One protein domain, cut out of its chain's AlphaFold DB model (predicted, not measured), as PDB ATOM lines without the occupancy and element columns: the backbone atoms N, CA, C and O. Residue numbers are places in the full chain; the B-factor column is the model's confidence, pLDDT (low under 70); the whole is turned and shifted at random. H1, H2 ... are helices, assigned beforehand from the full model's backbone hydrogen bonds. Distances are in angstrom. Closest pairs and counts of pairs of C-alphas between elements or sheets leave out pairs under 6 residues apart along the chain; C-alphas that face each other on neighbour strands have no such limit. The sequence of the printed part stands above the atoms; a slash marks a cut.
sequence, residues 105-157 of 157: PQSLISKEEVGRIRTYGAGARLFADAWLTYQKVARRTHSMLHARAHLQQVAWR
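This is residues 105 to 157 of the 157 residues of the protein "Hypothetical protein" of Haptolina ericina (UniProt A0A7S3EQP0). A helical hairpin of unequal arms: the long helix H2 has the shorter helix H1 folded back side by side with its first part, and the second part of H2 runs on beyond H1. The stretch before H1, residues 105 to 110, and the tail after H2, residues 142 to 157, both run off to the same side of this pair. The printed part has 53 residues, with two named helices in the order H1, H2 and no named strand; its class is all helix. The whole is compact, with a radius of gyration of the C-alphas of 11.3 A and spans of 31 by 25 by 17 A.

The longest helix, H2, is residues 122 to 141, 29.3 A from first to last C-alpha, from (-32.922, -30.115, -35.549) to (-5.265, -21.982, -30.269). H1 is residues 111 to 120, 15.3 A long, and begins at C-alpha 111 at (-21.121, -16.594, -37.945).

H2 touches H1 with residues 124 to 131 alone. The closest C-alphas of the two, those of Arg 118 and Arg 125, are 4.4 A apart. They run opposite ways at a shallow tilt of 20 degrees, and their centres are 11.3 A apart. A tight link of 1 residue, Gly 121, joins them, and they form a helical hairpin. Of the O i to N i+4 pairs, 15 of 16 in H2 and 4 of 6 in H1 are within hydrogen-bond range.

The two C-alphas farthest apart, those of Arg 140 and Arg 157, are 34.4 A from each other. The printed part has no cut and ends at residue 157, the chain's last residue. Residues 142 to 157 hold no named element. The mean pLDDT of the printed part is 73.1, and the model's confidence is low, under 70, at residues 138 to 157.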
ATOM      1  N   PRO A 105     -10.947 -18.610 -48.871       82.69
ATOM      2  CA  PRO A 105     -12.013 -17.801 -48.280       82.69
ATOM      3  C   PRO A 105     -13.421 -18.349 -48.539       82.69
ATOM      4  O   PRO A 105     -14.279 -18.262 -47.669       82.69
ATOM      5  N   GLN A 106     -13.641 -18.961 -49.705       82.06
ATOM      6  CA  GLN A 106     -14.914 -19.575 -50.090       82.06
ATOM      7  C   GLN A 106     -15.240 -20.823 -49.256       82.06
ATOM      8  O   GLN A 106     -16.404 -21.196 -49.144       82.06
ATOM      9  N   SER A 107     -14.221 -21.446 -48.652       81.75
ATOM     10  CA  SER A 107     -14.340 -22.628 -47.798       81.75
ATOM     11  C   SER A 107     -14.582 -22.329 -46.321       81.75
ATOM     12  O   SER A 107     -14.738 -23.246 -45.509       81.75
ATOM     13  N   LEU A 108     -14.629 -21.051 -45.953       81.75
ATOM     14  CA  LEU A 108     -14.913 -20.612 -44.594       81.75
ATOM     15  C   LEU A 108     -16.414 -20.412 -44.402       81.75
ATOM     16  O   LEU A 108     -17.124 -20.031 -45.326       81.75
ATOM     17  N   ILE A 109     -16.885 -20.650 -43.177       84.06
ATOM     18  CA  ILE A 109     -18.274 -20.395 -42.795       84.06
ATOM     19  C   ILE A 109     -18.290 -19.274 -41.753       84.06
ATOM     20  O   ILE A 109     -17.702 -19.388 -40.669       84.06
ATOM     21  N   SER A 110     -18.966 -18.179 -42.093       84.44
ATOM     22  CA  SER A 110     -19.176 -17.019 -41.227       84.44
ATOM     23  C   SER A 110     -20.146 -17.321 -40.077       84.44
ATOM     24  O   SER A 110     -20.879 -18.317 -40.073       84.44
ATOM     25  N   LYS A 111     -20.166 -16.454 -39.057       83.81
ATOM     26  CA  LYS A 111     -21.121 -16.594 -37.945       83.81
ATOM     27  C   LYS A 111     -22.552 -16.360 -38.417       83.81
ATOM     28  O   LYS A 111     -23.469 -17.027 -37.946       83.81
ATOM     29  N   GLU A 112     -22.721 -15.435 -39.349       88.50
ATOM     30  CA  GLU A 112     -23.985 -15.074 -39.971       88.50
ATOM     31  C   GLU A 112     -24.550 -16.271 -40.747       88.50
ATOM     32  O   GLU A 112     -25.715 -16.632 -40.578       88.50
ATOM     33  N   GLU A 113     -23.711 -16.958 -41.530       89.88
ATOM     34  CA  GLU A 113     -24.082 -18.200 -42.216       89.88
ATOM     35  C   GLU A 113     -24.498 -19.299 -41.250       89.88
ATOM     36  O   GLU A 113     -25.527 -19.931 -41.465       89.88
ATOM     37  N   VAL A 114     -23.762 -19.493 -40.157       90.62
ATOM     38  CA  VAL A 114     -24.119 -20.488 -39.133       90.62
ATOM     39  C   VAL A 114     -25.440 -20.138 -38.452       90.62
ATOM     40  O   VAL A 114     -26.249 -21.028 -38.191       90.62
ATOM     41  N   GLY A 115     -25.691 -18.848 -38.212       91.81
ATOM     42  CA  GLY A 115     -26.969 -18.348 -37.712       91.81
ATOM     43  C   GLY A 115     -28.128 -18.685 -38.649       91.81
ATOM     44  O   GLY A 115     -29.169 -19.142 -38.179       91.81
ATOM     45  N   ARG A 116     -27.927 -18.552 -39.968       92.94
ATOM     46  CA  ARG A 116     -28.902 -18.999 -40.977       92.94
ATOM     47  C   ARG A 116     -29.059 -20.517 -40.976       92.94
ATOM     48  O   ARG A 116     -30.183 -20.995 -40.919       92.94
ATOM     49  N   ILE A 117     -27.961 -21.277 -40.970       92.56
ATOM     50  CA  ILE A 117     -27.999 -22.748 -40.980       92.56
ATOM     51  C   ILE A 117     -28.819 -23.276 -39.800       92.56
ATOM     52  O   ILE A 117     -29.658 -24.157 -39.965       92.56
ATOM     53  N   ARG A 118     -28.646 -22.681 -38.616       94.75
ATOM     54  CA  ARG A 118     -29.352 -23.057 -37.386       94.75
ATOM     55  C   ARG A 118     -30.882 -23.089 -37.529       94.75
ATOM     56  O   ARG A 118     -31.536 -23.798 -36.764       94.75
ATOM     57  N   THR A 119     -31.481 -22.355 -38.468       95.81
ATOM     58  CA  THR A 119     -32.945 -22.270 -38.595       95.81
ATOM     59  C   THR A 119     -33.569 -23.436 -39.372       95.81
ATOM     60  O   THR A 119     -34.756 -23.696 -39.192       95.81
ATOM     61  N   TYR A 120     -32.793 -24.213 -40.143       94.62
ATOM     62  CA  TYR A 120     -33.316 -25.258 -41.045       94.62
ATOM     63  C   TYR A 120     -33.779 -26.562 -40.367       94.62
ATOM     64  O   TYR A 120     -34.191 -27.497 -41.049       94.62
ATOM     65  N   GLY A 121     -33.727 -26.662 -39.035       94.62
ATOM     66  CA  GLY A 121     -34.261 -27.809 -38.289       94.62
ATOM     67  C   GLY A 121     -33.300 -28.382 -37.252       94.62
ATOM     68  O   GLY A 121     -32.272 -27.790 -36.932       94.62
ATOM     69  N   ALA A 122     -33.648 -29.540 -36.685       94.62
ATOM     70  CA  ALA A 122     -32.922 -30.115 -35.549       94.62
ATOM     71  C   ALA A 122     -31.463 -30.480 -35.882       94.62
ATOM     72  O   ALA A 122     -30.562 -30.116 -35.130       94.62
ATOM     73  N   GLY A 123     -31.215 -31.118 -37.032       94.19
ATOM     74  CA  GLY A 123     -29.854 -31.453 -37.467       94.19
ATOM     75  C   GLY A 123     -28.998 -30.215 -37.746       94.19
ATOM     76  O   GLY A 123     -27.832 -30.158 -37.362       94.19
ATOM     77  N   ALA A 124     -29.596 -29.178 -38.333       94.50
ATOM     78  CA  ALA A 124     -28.899 -27.934 -38.630       94.50
ATOM     79  C   ALA A 124     -28.572 -27.130 -37.356       94.50
ATOM     80  O   ALA A 124     -27.507 -26.519 -37.259       94.50
ATOM     81  N   ARG A 125     -29.438 -27.196 -36.332       95.00
ATOM     82  CA  ARG A 125     -29.141 -26.680 -34.987       95.00
ATOM     83  C   ARG A 125     -27.954 -27.391 -34.349       95.00
ATOM     84  O   ARG A 125     -27.048 -26.710 -33.879       95.00
ATOM     85  N   LEU A 126     -27.937 -28.726 -34.385       95.31
ATOM     86  CA  LEU A 126     -26.833 -29.526 -33.845       95.31
ATOM     87  C   LEU A 126     -25.504 -29.162 -34.514       95.31
ATOM     88  O   LEU A 126     -24.515 -28.900 -33.832       95.31
ATOM     89  N   PHE A 127     -25.503 -29.091 -35.845       93.75
ATOM     90  CA  PHE A 127     -24.351 -28.638 -36.617       93.75
ATOM     91  C   PHE A 127     -23.885 -27.245 -36.179       93.75
ATOM     92  O   PHE A 127     -22.703 -27.048 -35.906       93.75
ATOM     93  N   ALA A 128     -24.811 -26.286 -36.082       92.50
ATOM     94  CA  ALA A 128     -24.486 -24.912 -35.720       92.50
ATOM     95  C   ALA A 128     -23.888 -24.819 -34.307       92.50
ATOM     96  O   ALA A 128     -22.904 -24.109 -34.105       92.50
ATOM     97  N   ASP A 129     -24.429 -25.563 -33.339       92.06
ATOM     98  CA  ASP A 129     -23.908 -25.597 -31.967       92.06
ATOM     99  C   ASP A 129     -22.515 -26.231 -31.889       92.06
ATOM    100  O   ASP A 129     -21.615 -25.690 -31.231       92.06
ATOM    101  N   ALA A 130     -22.301 -27.338 -32.607       91.31
ATOM    102  CA  ALA A 130     -20.991 -27.976 -32.711       91.31
ATOM    103  C   ALA A 130     -19.964 -27.027 -33.348       91.31
ATOM    104  O   ALA A 130     -18.860 -26.852 -32.827       91.31
ATOM    105  N   TRP A 131     -20.350 -26.343 -34.425       89.31
ATOM    106  CA  TRP A 131     -19.507 -25.375 -35.116       89.31
ATOM    107  C   TRP A 131     -19.127 -24.179 -34.236       89.31
ATOM    108  O   TRP A 131     -17.956 -23.799 -34.161       89.31
ATOM    109  N   LEU A 132     -20.095 -23.589 -33.527       86.94
ATOM    110  CA  LEU A 132     -19.839 -22.471 -32.614       86.94
ATOM    111  C   LEU A 132     -18.901 -22.878 -31.474       86.94
ATOM    112  O   LEU A 132     -18.054 -22.085 -31.056       86.94
ATOM    113  N   THR A 133     -19.019 -24.116 -30.994       87.44
ATOM    114  CA  THR A 133     -18.108 -24.680 -29.991       87.44
ATOM    115  C   THR A 133     -16.698 -24.834 -30.555       87.44
ATOM    116  O   THR A 133     -15.742 -24.342 -29.951       87.44
ATOM    117  N   TYR A 134     -16.566 -25.418 -31.748       83.56
ATOM    118  CA  TYR A 134     -15.290 -25.530 -32.453       83.56
ATOM    119  C   TYR A 134     -14.625 -24.160 -32.654       83.56
ATOM    120  O   TYR A 134     -13.449 -23.991 -32.339       83.56
ATOM    121  N   GLN A 135     -15.381 -23.143 -33.079       79.44
ATOM    122  CA  GLN A 135     -14.841 -21.802 -33.309       79.44
ATOM    123  C   GLN A 135     -14.304 -21.137 -32.036       79.44
ATOM    124  O   GLN A 135     -13.277 -20.457 -32.088       79.44
ATOM    125  N   LYS A 136     -14.957 -21.339 -30.885       80.31
ATOM    126  CA  LYS A 136     -14.458 -20.834 -29.596       80.31
ATOM    127  C   LYS A 136     -13.086 -21.414 -29.257       80.31
ATOM    128  O   LYS A 136     -12.236 -20.687 -28.750       80.31
ATOM    129  N   VAL A 137     -12.870 -22.699 -29.543       75.69
ATOM    130  CA  VAL A 137     -11.584 -23.372 -29.316       75.69
ATOM    131  C   VAL A 137     -10.551 -22.924 -30.348       75.69
ATOM    132  O   VAL A 137      -9.450 -22.538 -29.970       75.69
ATOM    133  N   ALA A 138     -10.921 -22.886 -31.631       69.94
ATOM    134  CA  ALA A 138     -10.028 -22.490 -32.715       69.94
ATOM    135  C   ALA A 138      -9.458 -21.077 -32.518       69.94
ATOM    136  O   ALA A 138      -8.268 -20.875 -32.724       69.94
ATOM    137  N   ARG A 139     -10.268 -20.121 -32.037       66.75
ATOM    138  CA  ARG A 139      -9.818 -18.750 -31.719       66.75
ATOM    139  C   ARG A 139      -8.807 -18.667 -30.570       66.75
ATOM    140  O   ARG A 139      -8.112 -17.665 -30.457       66.75
ATOM    141  N   ARG A 140      -8.767 -19.667 -29.683       64.12
ATOM    142  CA  ARG A 140      -7.828 -19.707 -28.547       64.12
ATOM    143  C   ARG A 140      -6.479 -20.295 -28.937       64.12
ATOM    144  O   ARG A 140      -5.466 -19.882 -28.392       64.12
ATOM    145  N   THR A 141      -6.476 -21.267 -29.843       58.81
ATOM    146  CA  THR A 141      -5.265 -21.982 -30.269       58.81
ATOM    147  C   THR A 141      -4.644 -21.409 -31.536       58.81
ATOM    148  O   THR A 141      -3.445 -21.549 -31.737       58.81
ATOM    149  N   HIS A 142      -5.435 -20.745 -32.377       54.28
ATOM    150  CA  HIS A 142      -4.987 -20.120 -33.614       54.28
ATOM    151  C   HIS A 142      -5.455 -18.661 -33.619       54.28
ATOM    152  O   HIS A 142      -6.619 -18.380 -33.339       54.28
ATOM    153  N   SER A 143      -4.574 -17.723 -33.969       41.53
ATOM    154  CA  SER A 143      -4.834 -16.272 -34.025       41.53
ATOM    155  C   SER A 143      -5.793 -15.846 -35.156       41.53
ATOM    156  O   SER A 143      -5.641 -14.780 -35.751       41.53
ATOM    157  N   MET A 144      -6.784 -16.672 -35.501       45.47
ATOM    158  CA  MET A 144      -7.659 -16.471 -36.654       45.47
ATOM    159  C   MET A 144      -9.080 -16.051 -36.264       45.47
ATOM    160  O   MET A 144      -9.721 -16.631 -35.389       45.47
ATOM    161  N   LEU A 145      -9.601 -15.054 -36.989       40.75
ATOM    162  CA  LEU A 145     -10.952 -14.497 -36.836       40.75
ATOM    163  C   LEU A 145     -12.078 -15.479 -37.230       40.75
ATOM    164  O   LEU A 145     -13.194 -15.360 -36.710       40.75
ATOM    165  N   HIS A 146     -11.789 -16.481 -38.070       48.28
ATOM    166  CA  HIS A 146     -12.759 -17.447 -38.604       48.28
ATOM    167  C   HIS A 146     -12.314 -18.896 -38.357       48.28
ATOM    168  O   HIS A 146     -11.144 -19.234 -38.527       48.28
ATOM    169  N   ALA A 147     -13.258 -19.755 -37.962       50.16
ATOM    170  CA  ALA A 147     -13.031 -21.197 -37.882       50.16
ATOM    171  C   ALA A 147     -12.997 -21.800 -39.289       50.16
ATOM    172  O   ALA A 147     -13.829 -21.459 -40.128       50.16
ATOM    173  N   ARG A 148     -12.033 -22.688 -39.539       58.22
ATOM    174  CA  ARG A 148     -11.845 -23.354 -40.833       58.22
ATOM    175  C   ARG A 148     -12.736 -24.590 -40.922       58.22
ATOM    176  O   ARG A 148     -12.751 -25.409 -40.008       58.22
ATOM    177  N   ALA A 149     -13.489 -24.722 -42.011       50.78
ATOM    178  CA  ALA A 149     -14.507 -25.760 -42.167       50.78
ATOM    179  C   ALA A 149     -13.953 -26.994 -42.884       50.78
ATOM    180  O   ALA A 149     -14.511 -27.441 -43.881       50.78
ATOM    181  N   HIS A 150     -12.843 -27.543 -42.376       53.38
ATOM    182  CA  HIS A 150     -12.101 -28.637 -43.020       53.38
ATOM    183  C   HIS A 150     -12.994 -29.821 -43.432       53.38
ATOM    184  O   HIS A 150     -12.841 -30.367 -44.516       53.38
ATOM    185  N   LEU A 151     -13.972 -30.165 -42.588       49.62
ATOM    186  CA  LEU A 151     -14.890 -31.292 -42.772       49.62
ATOM    187  C   LEU A 151     -16.124 -30.995 -43.644       49.62
ATOM    188  O   LEU A 151     -16.890 -31.912 -43.921       49.62
ATOM    189  N   GLN A 152     -16.389 -29.738 -44.013       45.00
ATOM    190  CA  GLN A 152     -17.764 -29.317 -44.339       45.00
ATOM    191  C   GLN A 152     -17.954 -28.786 -45.758       45.00
ATOM    192  O   GLN A 152     -19.077 -28.455 -46.130       45.00
ATOM    193  N   GLN A 153     -16.894 -28.736 -46.563       35.75
ATOM    194  CA  GLN A 153     -16.976 -28.231 -47.929       35.75
ATOM    195  C   GLN A 153     -16.274 -29.147 -48.933       35.75
ATOM    196  O   GLN A 153     -15.278 -28.786 -49.553       35.75
ATOM    197  N   VAL A 154     -16.843 -30.333 -49.142       31.22
ATOM    198  CA  VAL A 154     -16.779 -30.952 -50.470       31.22
ATOM    199  C   VAL A 154     -18.094 -30.586 -51.148       31.22
ATOM    200  O   VAL A 154     -19.112 -31.251 -50.965       31.22
ATOM    201  N   ALA A 155     -18.101 -29.443 -51.834       25.88
ATOM    202  CA  ALA A 155     -19.230 -29.020 -52.647       25.88
ATOM    203  C   ALA A 155     -19.298 -29.936 -53.875       25.88
ATOM    204  O   ALA A 155     -18.506 -29.805 -54.807       25.88
ATOM    205  N   TRP A 156     -20.221 -30.890 -53.845       28.53
ATOM    206  CA  TRP A 156     -20.571 -31.700 -55.004       28.53
ATOM    207  C   TRP A 156     -21.451 -30.843 -55.921       28.53
ATOM    208  O   TRP A 156     -22.578 -30.505 -55.556       28.53
ATOM    209  N   ARG A 157     -20.895 -30.429 -57.064       22.86
ATOM    210  CA  ARG A 157     -21.674 -30.041 -58.244       22.86
ATOM    211  C   ARG A 157     -21.889 -31.269 -59.110       22.86
ATOM    212  O   ARG A 157     -20.932 -32.071 -59.200       22.86
TER     213      ARG A 157